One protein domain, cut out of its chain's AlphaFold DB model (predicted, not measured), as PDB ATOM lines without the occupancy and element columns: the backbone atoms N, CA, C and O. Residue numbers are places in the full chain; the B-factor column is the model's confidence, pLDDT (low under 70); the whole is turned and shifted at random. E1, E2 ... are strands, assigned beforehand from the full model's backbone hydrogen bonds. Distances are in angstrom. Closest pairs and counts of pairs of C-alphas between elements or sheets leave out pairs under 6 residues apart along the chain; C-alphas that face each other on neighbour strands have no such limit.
ATOM      1  N   VAL A  52     177.586 129.521  98.315       98.19
ATOM      2  CA  VAL A  52     178.571 128.878  99.193       98.19
ATOM      3  C   VAL A  52     178.690 129.620 100.514       98.19
ATOM      4  O   VAL A  52     178.559 130.846 100.529       98.19
ATOM      5  N   LYS A  53     178.961 128.902 101.605       98.38
ATOM      6  CA  LYS A  53     179.207 129.481 102.930       98.38
ATOM      7  C   LYS A  53     180.663 129.284 103.328       98.38
ATOM      8  O   LYS A  53     181.123 128.151 103.402       98.38
ATOM      9  N   ILE A  54     181.387 130.371 103.565       98.31
ATOM     10  CA  ILE A  54     182.787 130.309 104.002       98.31
ATOM     11  C   ILE A  54     182.862 129.703 105.396       98.31
ATOM     12  O   ILE A  54     182.069 130.062 106.256       98.31
ATOM     13  N   PHE A  55     183.829 128.824 105.628       97.38
ATOM     14  CA  PHE A  55     184.141 128.333 106.975       97.38
ATOM     15  C   PHE A  55     185.612 128.527 107.357       97.38
ATOM     16  O   PHE A  55     185.974 128.305 108.508       97.38
ATOM     17  N   GLN A  56     186.474 128.886 106.399       96.88
ATOM     18  CA  GLN A  56     187.872 129.189 106.679       96.88
ATOM     19  C   GLN A  56     188.432 130.186 105.665       96.88
ATOM     20  O   GLN A  56     188.449 129.939 104.455       96.88
ATOM     21  N   VAL A  57     188.955 131.304 106.158       97.75
ATOM     22  CA  VAL A  57     189.670 132.298 105.350       97.75
ATOM     23  C   VAL A  57     191.182 132.057 105.417       97.75
ATOM     24  O   VAL A  57     191.765 132.038 106.493       97.75
ATOM     25  N   LEU A  58     191.828 131.904 104.258       95.12
ATOM     26  CA  LEU A  58     193.281 131.728 104.105       95.12
ATOM     27  C   LEU A  58     193.871 132.888 103.295       95.12
ATOM     28  O   LEU A  58     193.135 133.689 102.719       95.12
ATOM     29  N   ASP A  59     195.195 132.995 103.202       91.88
ATOM     30  CA  ASP A  59     195.848 134.157 102.577       91.88
ATOM     31  C   ASP A  59     195.385 134.403 101.135       91.88
ATOM     32  O   ASP A  59     194.958 135.503 100.783       91.88
ATOM     33  N   LYS A  60     195.402 133.354 100.304       92.31
ATOM     34  CA  LYS A  60     195.131 133.451  98.857       92.31
ATOM     35  C   LYS A  60     193.688 133.108  98.469       92.31
ATOM     36  O   LYS A  60     193.241 133.461  97.379       92.31
ATOM     37  N   PHE A  61     192.963 132.397  99.326       96.75
ATOM     38  CA  PHE A  61     191.634 131.861  99.034       96.75
ATOM     39  C   PHE A  61     190.841 131.623 100.313       96.75
ATOM     40  O   PHE A  61     191.360 131.785 101.412       96.75
ATOM     41  N   SER A  62     189.585 131.228 100.172       98.00
ATOM     42  CA  SER A  62     188.770 130.740 101.280       98.00
ATOM     43  C   SER A  62     188.277 129.334 100.975       98.00
ATOM     44  O   SER A  62     188.033 129.003  99.812       98.00
ATOM     45  N   LEU A  63     188.125 128.516 102.010       97.94
ATOM     46  CA  LEU A  63     187.364 127.277 101.929       97.94
ATOM     47  C   LEU A  63     185.916 127.555 102.327       97.94
ATOM     48  O   LEU A  63     185.636 128.342 103.238       97.94
ATOM     49  N   ALA A  64     185.001 126.935 101.596       98.38
ATOM     50  CA  ALA A  64     183.574 127.108 101.789       98.38
ATOM     51  C   ALA A  64     182.834 125.790 101.579       98.38
ATOM     52  O   ALA A  64     183.319 124.920 100.859       98.38
ATOM     53  N   ASP A  65     181.647 125.674 102.158       98.25
ATOM     54  CA  ASP A  65     180.700 124.608 101.861       98.25
ATOM     55  C   ASP A  65     179.762 125.051 100.743       98.25
ATOM     56  O   ASP A  65     179.187 126.144 100.790       98.25
ATOM     57  N   ALA A  66     179.589 124.199  99.734       97.81
ATOM     58  CA  ALA A  66     178.549 124.380  98.738       97.81
ATOM     59  C   ALA A  66     177.170 124.249  99.390       97.81
ATOM     60  O   ALA A  66     176.918 123.339 100.183       97.81
ATOM     61  N   CYS A  67     176.275 125.165  99.039       97.44
ATOM     62  CA  CYS A  67     174.908 125.152  99.519       97.44
ATOM     63  C   CYS A  67     173.975 124.489  98.511       97.44
ATOM     64  O   CYS A  67     174.235 124.512  97.310       97.44
ATOM     65  N   LYS A  68     172.859 123.963  99.005       95.38
ATOM     66  CA  LYS A  68     171.720 123.493  98.222       95.38
ATOM     67  C   LYS A  68     170.442 124.114  98.762       95.38
ATOM     68  O   LYS A  68     170.341 124.394  99.957       95.38
ATOM     69  N   THR A  69     169.479 124.329  97.877       93.88
ATOM     70  CA  THR A  69     168.130 124.739  98.268       93.88
ATOM     71  C   THR A  69     167.286 123.488  98.458       93.88
ATOM     72  O   THR A  69     167.251 122.633  97.578       93.88
ATOM     73  N   SER A  70     166.626 123.367  99.605       89.62
ATOM     74  CA  SER A  70     165.657 122.302  99.862       89.62
ATOM     75  C   SER A  70     164.475 122.417  98.899       89.62
ATOM     76  O   SER A  70     163.846 123.472  98.830       89.62
ATOM     77  N   GLU A  71     164.135 121.337  98.193       87.88
ATOM     78  CA  GLU A  71     162.952 121.302  97.316       87.88
ATOM     79  C   GLU A  71     161.638 121.399  98.106       87.88
ATOM     80  O   GLU A  71     160.643 121.903  97.593       87.88
ATOM     81  N   TYR A  72     161.638 120.953  99.366       88.06
ATOM     82  CA  TYR A  72     160.438 120.914 100.203       88.06
ATOM     83  C   TYR A  72     160.197 122.215 100.971       88.06
ATOM     84  O   TYR A  72     159.054 122.635 101.118       88.06
ATOM     85  N   THR A  73     161.261 122.836 101.492       91.94
ATOM     86  CA  THR A  73     161.148 124.015 102.373       91.94
ATOM     87  C   THR A  73     161.619 125.309 101.716       91.94
ATOM     88  O   THR A  73     161.276 126.388 102.186       91.94
ATOM     89  N   GLY A  74     162.397 125.230 100.631       90.50
ATOM     90  CA  GLY A  74     163.044 126.391 100.016       90.50
ATOM     91  C   GLY A  74     164.237 126.934 100.812       90.50
ATOM     92  O   GLY A  74     164.848 127.922 100.397       90.50
ATOM     93  N   ASP A  75     164.599 126.300 101.929       93.25
ATOM     94  CA  ASP A  75     165.697 126.758 102.772       93.25
ATOM     95  C   ASP A  75     167.055 126.450 102.149       93.25
ATOM     96  O   ASP A  75     167.282 125.390 101.558       93.25
ATOM     97  N   LEU A  76     167.991 127.380 102.333       94.00
ATOM     98  CA  LEU A  76     169.371 127.219 101.905       94.00
ATOM     99  C   LEU A  76     170.162 126.486 102.991       94.00
ATOM    100  O   LEU A  76     170.376 127.019 104.078       94.00
ATOM    101  N   SER A  77     170.650 125.293 102.672       94.94
ATOM    102  CA  SER A  77     171.500 124.502 103.559       94.94
ATOM    103  C   SER A  77     172.897 124.349 102.977       94.94
ATOM    104  O   SER A  77     173.041 124.002 101.808       94.94
ATOM    105  N   CYS A  78     173.929 124.593 103.782       95.50
ATOM    106  CA  CYS A  78     175.326 124.562 103.349       95.50
ATOM    107  C   CYS A  78     176.085 123.490 104.126       95.50
ATOM    108  O   CYS A  78     176.546 123.743 105.237       95.50
ATOM    109  N   PHE A  79     176.158 122.288 103.559       86.19
ATOM    110  CA  PHE A  79     176.912 121.170 104.114       86.19
ATOM    111  C   PHE A  79     177.287 120.179 103.004       86.19
ATOM    112  O   PHE A  79     176.494 119.908 102.102       86.19
ATOM    113  N   GLY A  80     178.495 119.611 103.076       83.56
ATOM    114  CA  GLY A  80     178.900 118.458 102.266       83.56
ATOM    115  C   GLY A  80     180.110 118.707 101.372       83.56
ATOM    116  O   GLY A  80     181.182 118.166 101.631       83.56
ATOM    117  N   LEU A  81     179.946 119.479 100.294       96.06
ATOM    118  CA  LEU A  81     181.026 119.697  99.328       96.06
ATOM    119  C   LEU A  81     181.864 120.918  99.714       96.06
ATOM    120  O   LEU A  81     181.436 122.053  99.517       96.06
ATOM    121  N   THR A  82     183.087 120.677 100.184       97.88
ATOM    122  CA  THR A  82     184.081 121.737 100.367       97.88
ATOM    123  C   THR A  82     184.620 122.215  99.021       97.88
ATOM    124  O   THR A  82     184.994 121.409  98.169       97.88
ATOM    125  N   VAL A  83     184.721 123.530  98.850       98.31
ATOM    126  CA  VAL A  83     185.178 124.182  97.620       98.31
ATOM    127  C   VAL A  83     186.215 125.267  97.903       98.31
ATOM    128  O   VAL A  83     186.207 125.908  98.955       98.31
ATOM    129  N   TYR A  84     187.096 125.506  96.933       98.44
ATOM    130  CA  TYR A  84     188.025 126.633  96.935       98.44
ATOM    131  C   TYR A  84     187.335 127.862  96.338       98.44
ATOM    132  O   TYR A  84     186.921 127.848  95.174       98.44
ATOM    133  N   VAL A  85     187.281 128.955  97.097       98.31
ATOM    134  CA  VAL A  85     186.793 130.266  96.657       98.31
ATOM    135  C   VAL A  85     187.989 131.203  96.451       98.31
ATOM    136  O   VAL A  85     188.607 131.621  97.433       98.31
ATOM    137  N   PRO A  86     188.325 131.586  95.202       97.31
ATOM    138  CA  PRO A  86     189.372 132.572  94.965       97.31
ATOM    139  C   PRO A  86     189.001 133.924  95.584       97.31
ATOM    140  O   PRO A  86     187.883 134.422  95.392       97.31
ATOM    141  N   LYS A  87     189.953 134.547  96.286       95.69
ATOM    142  CA  LYS A  87     189.782 135.918  96.766       95.69
ATOM    143  C   LYS A  87     189.837 136.898  95.596       95.69
ATOM    144  O   LYS A  87     190.667 136.768  94.699       95.69
ATOM    145  N   LYS A  88     188.928 137.870  95.601       94.50
ATOM    146  CA  LYS A  88     188.963 139.026  94.701       94.50
ATOM    147  C   LYS A  88     189.680 140.174  95.398       94.50
ATOM    148  O   LYS A  88     189.465 140.393  96.589       94.50
ATOM    149  N   GLU A  89     190.496 140.897  94.645       93.56
ATOM    150  CA  GLU A  89     191.168 142.099  95.131       93.56
ATOM    151  C   GLU A  89     190.150 143.112  95.682       93.56
ATOM    152  O   GLU A  89     189.052 143.261  95.144       93.56
ATOM    153  N   GLY A  90     190.482 143.738  96.814       93.44
ATOM    154  CA  GLY A  90     189.619 144.708  97.496       93.44
ATOM    155  C   GLY A  90     188.389 144.128  98.208       93.44
ATOM    156  O   GLY A  90     187.676 144.876  98.874       93.44
ATOM    157  N   LYS A  91     188.119 142.816  98.119       95.06
ATOM    158  CA  LYS A  91     186.994 142.186  98.825       95.06
ATOM    159  C   LYS A  91     187.446 141.554 100.143       95.06
ATOM    160  O   LYS A  91     188.381 140.760 100.174       95.06
ATOM    161  N   ILE A  92     186.715 141.854 101.216       95.88
ATOM    162  CA  ILE A  92     186.890 141.228 102.530       95.88
ATOM    163  C   ILE A  92     186.083 139.924 102.591       95.88
ATOM    164  O   ILE A  92     184.927 139.862 102.158       95.88
ATOM    165  N   TYR A  93     186.718 138.890 103.136       97.88
ATOM    166  CA  TYR A  93     186.159 137.559 103.354       97.88
ATOM    167  C   TYR A  93     186.244 137.248 104.848       97.88
ATOM    168  O   TYR A  93     187.237 137.602 105.483       97.88
ATOM    169  N   TYR A  94     185.217 136.604 105.391       98.19
ATOM    170  CA  TYR A  94     185.109 136.233 106.803       98.19
ATOM    171  C   TYR A  94     184.319 134.927 106.930       98.19
ATOM    172  O   TYR A  94     183.635 134.522 105.984       98.19
ATOM    173  N   ASP A  95     184.439 134.264 108.076       98.06
ATOM    174  CA  ASP A  95     183.767 132.990 108.329       98.06
ATOM    175  C   ASP A  95     182.240 133.163 108.373       98.06
ATOM    176  O   ASP A  95     181.716 134.235 108.667       98.06
ATOM    177  N   ASP A  96     181.517 132.120 107.979       97.38
ATOM    178  CA  ASP A  96     180.063 132.079 107.780       97.38
ATOM    179  C   ASP A  96     179.499 133.040 106.718       97.38
ATOM    180  O   ASP A  96     178.285 133.091 106.494       97.38
ATOM    181  N   GLN A  97     180.351 133.755 105.977       98.06
ATOM    182  CA  GLN A  97     179.909 134.580 104.857       98.06
ATOM    183  C   GLN A  97     179.259 133.720 103.765       98.06
ATOM    184  O   GLN A  97     179.890 132.828 103.194       98.06
ATOM    185  N   ILE A  98     178.023 134.063 103.390       97.75
ATOM    186  CA  ILE A  98     177.337 133.466 102.241       97.75
ATOM    187  C   ILE A  98     177.655 134.267 100.975       97.75
ATOM    188  O   ILE A  98     177.371 135.462 100.881       97.75
ATOM    189  N   ILE A  99     178.204 133.594  99.967       97.31
ATOM    190  CA  ILE A  99     178.453 134.152  98.637       97.31
ATOM    191  C   ILE A  99     177.454 133.547  97.655       97.31
ATOM    192  O   ILE A  99     177.413 132.333  97.468       97.31
ATOM    193  N   LYS A 100     176.689 134.412  96.985       97.25
ATOM    194  CA  LYS A 100     175.751 134.046  95.917       97.25
ATOM    195  C   LYS A 100     176.242 134.598  94.573       97.25
ATOM    196  O   LYS A 100     176.779 135.712  94.552       97.25
ATOM    197  N   PRO A 101     176.080 133.868  93.457       96.69
ATOM    198  CA  PRO A 101     176.215 134.461  92.136       96.69
ATOM    199  C   PRO A 101     175.161 135.563  91.945       96.69
ATOM    200  O   PRO A 101     174.098 135.555  92.570       96.69
ATOM    201  N   SER A 102     175.455 136.535  91.081       96.38
ATOM    202  CA  SER A 102     174.447 137.509  90.651       96.38
ATOM    203  C   SER A 102     173.371 136.836  89.784       96.38
ATOM    204  O   SER A 102     173.560 135.717  89.314       96.38
ATOM    205  N   LYS A 103     172.241 137.512  89.526       95.00
ATOM    206  CA  LYS A 103     171.112 136.942  88.754       95.00
ATOM    207  C   LYS A 103     171.499 136.457  87.347       95.00
ATOM    208  O   LYS A 103     170.847 135.567  86.809       95.00
ATOM    209  N   THR A 104     172.536 137.047  86.757       95.94
ATOM    210  CA  THR A 104     173.045 136.723  85.416       95.94
ATOM    211  C   THR A 104     174.245 135.778  85.444       95.94
ATOM    212  O   THR A 104     174.776 135.440  84.388       95.94
ATOM    213  N   GLN A 105     174.673 135.338  86.627       97.44
ATOM    214  CA  GLN A 105     175.815 134.455  86.812       97.44
ATOM    215  C   GLN A 105     175.400 133.128  87.440       97.44
ATOM    216  O   GLN A 105     174.352 133.003  88.069       97.44
ATOM    217  N   CYS A 106     176.258 132.133  87.280       97.94
ATOM    218  CA  CYS A 106     176.181 130.865  87.984       97.94
ATOM    219  C   CYS A 106     177.568 130.468  88.491       97.94
ATOM    220  O   CYS A 106     178.598 131.005  88.063       97.94
ATOM    221  N   ILE A 107     177.577 129.533  89.433       97.81
ATOM    222  CA  ILE A 107     178.790 128.883  89.907       97.81
ATOM    223  C   ILE A 107     179.236 127.842  88.873       97.81
ATOM    224  O   ILE A 107     178.414 127.153  88.284       97.81
ATOM    225  N   SER A 108     180.545 127.746  88.651       98.12
ATOM    226  CA  SER A 108     181.180 126.739  87.803       98.12
ATOM    227  C   SER A 108     182.514 126.292  88.395       98.12
ATOM    228  O   SER A 108     183.162 127.050  89.132       98.12
ATOM    229  N   PHE A 109     182.961 125.087  88.046       97.81
ATOM    230  CA  PHE A 109     184.283 124.585  88.407       97.81
ATOM    231  C   PHE A 109     185.297 124.811  87.282       97.81
ATOM    232  O   PHE A 109     185.063 124.477  86.124       97.81
ATOM    233  N   LYS A 110     186.460 125.380  87.625       96.38
ATOM    234  CA  LYS A 110     187.556 125.632  86.666       96.38
ATOM    235  C   LYS A 110     188.748 124.677  86.800       96.38
ATOM    236  O   LYS A 110     189.766 124.892  86.150       96.38
ATOM    237  N   GLY A 111     188.648 123.679  87.674       97.69
ATOM    238  CA  GLY A 111     189.717 122.733  87.996       97.69
ATOM    239  C   GLY A 111     189.658 122.299  89.457       97.69
ATOM    240  O   GLY A 111     188.664 122.544  90.143       97.69
ATOM    241  N   THR A 112     190.737 121.692  89.938       98.44
ATOM    242  CA  THR A 112     190.880 121.238  91.324       98.44
ATOM    243  C   THR A 112     192.089 121.880  91.993       98.44
ATOM    244  O   THR A 112     193.016 122.357  91.340       98.44
ATOM    245  N   TYR A 113     192.057 121.925  93.318       97.81
ATOM    246  CA  TYR A 113     193.148 122.387  94.157       97.81
ATOM    247  C   TYR A 113     193.396 121.370  95.262       97.81
ATOM    248  O   TYR A 113     192.452 120.879  95.887       97.81
ATOM    249  N   GLN A 114     194.668 121.055  95.483       97.56
ATOM    250  CA  GLN A 114     195.101 120.167  96.548       97.56
ATOM    251  C   GLN A 114     195.722 120.967  97.682       97.56
ATOM    252  O   GLN A 114     196.505 121.886  97.445       97.56
ATOM    253  N   TYR A 115     195.382 120.601  98.912       93.62
ATOM    254  CA  TYR A 115     195.945 121.200 100.112       93.62
ATOM    255  C   TYR A 115     196.106 120.167 101.212       93.62
ATOM    256  O   TYR A 115     195.398 119.162 101.255       93.62
ATOM    257  N   GLU A 116     197.043 120.425 102.109       93.94
ATOM    258  CA  GLU A 116     197.214 119.629 103.309       93.94
ATOM    259  C   GLU A 116     196.236 120.105 104.387       93.94
ATOM    260  O   GLU A 116     196.143 121.299 104.675       93.94
ATOM    261  N   ALA A 117     195.501 119.170 104.979       91.69
ATOM    262  CA  ALA A 117     194.589 119.420 106.085       91.69
ATOM    263  C   ALA A 117     194.881 118.457 107.238       91.69
ATOM    264  O   ALA A 117     195.201 117.291 107.004       91.69
ATOM    265  N   GLY A 118     194.715 118.924 108.475       90.25
ATOM    266  CA  GLY A 118     194.979 118.149 109.689       90.25
ATOM    267  C   GLY A 118     196.167 118.683 110.488       90.25
ATOM    268  O   GLY A 118     196.784 119.683 110.126       90.25
ATOM    269  N   ILE A 119     196.467 118.014 111.600       89.88
ATOM    270  CA  ILE A 119     197.503 118.411 112.560       89.88
ATOM    271  C   ILE A 119     198.489 117.261 112.784       89.88
ATOM    272  O   ILE A 119     198.085 116.099 112.836       89.88
ATOM    273  N   GLY A 120     199.778 117.585 112.919       91.38
ATOM    274  CA  GLY A 120     200.835 116.600 113.175       91.38
ATOM    275  C   GLY A 120     200.844 115.456 112.158       91.38
ATOM    276  O   GLY A 120     200.805 115.683 110.952       91.38
ATOM    277  N   GLU A 121     200.856 114.220 112.647       91.62
ATOM    278  CA  GLU A 121     200.880 113.004 111.823       91.62
ATOM    279  C   GLU A 121     199.550 112.717 111.098       91.62
ATOM    280  O   GLU A 121     199.497 111.891 110.190       91.62
ATOM    281  N   PHE A 122     198.468 113.426 111.439       92.69
ATOM    282  CA  PHE A 122     197.149 113.266 110.810       92.69
ATOM    283  C   PHE A 122     196.943 114.164 109.587       92.69
ATOM    284  O   PHE A 122     195.819 114.297 109.095       92.69
ATOM    285  N   LYS A 123     198.012 114.788 109.089       95.19
ATOM    286  CA  LYS A 123     197.998 115.553 107.844       95.19
ATOM    287  C   LYS A 123     197.612 114.654 106.669       95.19
ATOM    288  O   LYS A 123     198.190 113.593 106.443       95.19
ATOM    289  N   ARG A 124     196.603 115.074 105.910       95.62
ATOM    290  CA  ARG A 124     196.133 114.404 104.693       95.62
ATOM    291  C   ARG A 124     196.042 115.424 103.574       95.62
ATOM    292  O   ARG A 124     195.582 116.544 103.793       95.62
ATOM    293  N   ILE A 125     196.386 115.008 102.362       96.75
ATOM    294  CA  ILE A 125     196.070 115.795 101.174       96.75
ATOM    295  C   ILE A 125     194.566 115.693 100.907       96.75
ATOM    296  O   ILE A 125     193.999 114.604 100.804       96.75
ATOM    297  N   LYS A 126     193.915 116.846 100.809       95.88
ATOM    298  CA  LYS A 126     192.527 117.018 100.390       95.88
ATOM    299  C   LYS A 126     192.517 117.641  99.003       95.88
ATOM    300  O   LYS A 126     193.364 118.471  98.692       95.88
ATOM    301  N   THR A 127     191.556 117.240  98.178       97.62
ATOM    302  CA  THR A 127     191.339 117.807  96.842       97.62
ATOM    303  C   THR A 127     189.954 118.431  96.809       97.62
ATOM    304  O   THR A 127     188.987 117.771  97.177       97.62
ATOM    305  N   VAL A 128     189.859 119.686  96.378       98.12
ATOM    306  CA  VAL A 128     188.598 120.436  96.290       98.12
ATOM    307  C   VAL A 128     188.465 121.096  94.920       98.12
ATOM    308  O   VAL A 128     189.483 121.452  94.317       98.12
ATOM    309  N   PRO A 129     187.247 121.277  94.388       98.44
ATOM    310  CA  PRO A 129     187.056 122.007  93.148       98.44
ATOM    311  C   PRO A 129     187.287 123.506  93.357       98.44
ATOM    312  O   PRO A 129     187.005 124.073  94.417       98.44
ATOM    313  N   VAL A 130     187.792 124.161  92.315       98.50
ATOM    314  CA  VAL A 130     188.052 125.599  92.303       98.50
ATOM    315  C   VAL A 130     186.890 126.325  91.656       98.50
ATOM    316  O   VAL A 130     186.606 126.132  90.472       98.50
ATOM    317  N   LEU A 131     186.264 127.216  92.419       97.62
ATOM    318  CA  LEU A 131     185.128 127.987  91.950       97.62
ATOM    319  C   LEU A 131     185.510 129.114  90.999       97.62
ATOM    320  O   LEU A 131     186.519 129.811  91.154       97.62
ATOM    321  N   LYS A 132     184.609 129.353  90.051       97.69
ATOM    322  CA  LYS A 132     184.533 130.564  89.246       97.69
ATOM    323  C   LYS A 132     183.065 130.948  89.064       97.69
ATOM    324  O   LYS A 132     182.213 130.087  88.894       97.69
ATOM    325  N   MET A 133     182.789 132.248  89.071       97.12
ATOM    326  CA  MET A 133     181.496 132.778  88.635       97.12
ATOM    327  C   MET A 133     181.563 133.023  87.127       97.12
ATOM    328  O   MET A 133     182.497 133.687  86.664       97.12
ATOM    329  N   ILE A 134     180.611 132.484  86.374       97.12
ATOM    330  CA  ILE A 134     180.514 132.646  84.915       97.12
ATOM    331  C   ILE A 134     179.121 133.139  84.527       97.12
ATOM    332  O   ILE A 134     178.202 133.076  85.341       97.12
ATOM    333  N   ASP A 135     178.965 133.625  83.296       97.62
ATOM    334  CA  ASP A 135     177.657 134.012  82.767       97.62
ATOM    335  C   ASP A 135     176.739 132.784  82.685       97.62
ATOM    336  O   ASP A 135     177.118 131.737  82.149       97.62
ATOM    337  N   LYS A 136     175.528 132.936  83.228       96.44
ATOM    338  CA  LYS A 136     174.517 131.876  83.309       96.44
ATOM    339  C   LYS A 136     173.980 131.482  81.935       96.44
ATOM    340  O   LYS A 136     173.629 130.327  81.726       96.44
TER     341      LYS A 136
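This is residues 52 to 136 of the 139 residues of an uncharacterized protein of Alphaproteobacteria bacterium (UniProt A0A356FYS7). A strongly twisted sheet of three strands, E1 E2 E3, has a long twisted hairpin, E4 and E5, beside its E3 edge, with E5 nearer to E3 than E4 is. The long link from E3 to E4 folds back past E1, where its residues 98 to 99 pair with residues 52 to 53. The printed part has 85 residues, with no named helix and five strands in the order E1 E2 E3 E4 E5; the class is all strand, and both sheets are antiparallel. It is only just compact, close to loose, with a radius of gyration of the C-alphas of 13.9 A and spans of 43 by 33 by 23 A.

E1, residues 52 to 57, begins at C-alpha 52 (178.571, 128.878, 99.193). E2 is residues 61 to 69, 24.6 A long, and E3 is residues 76 to 86, 21.8 A. E4, residues 105 to 117, is 30.8 A, and E5, residues 124 to 135, is 34.7 A, ending at C-alpha 135 (177.657, 134.012, 82.767). E3 bends by 96 degrees at residue 80, E4 by 70 degrees at residue 114.

E1 E2 E3 form a meander, each strand the antiparallel neighbour of the one before. In the hairpin E1 and E2, N 53 and O 65 are within hydrogen-bond range at 2.9 A; in the hairpin E2 and E3, N 66 and O 81 at 2.8 A. In the hairpin E4 and E5, N 113 and O 128 are at 2.8 A. E3 and E5 have 16 pairs of C-alphas within 8 A, the closest being Tyr 84 and Val 130 at 4.7 A. E1 is apart from E4 and E5.

The C-alphas farthest apart, those of Thr 104 and Glu 121, are 45.1 A apart. The link from E3 to E4, 18 residues, is long. The printed part has no cut, and no printed residue is under 70 in pLDDT.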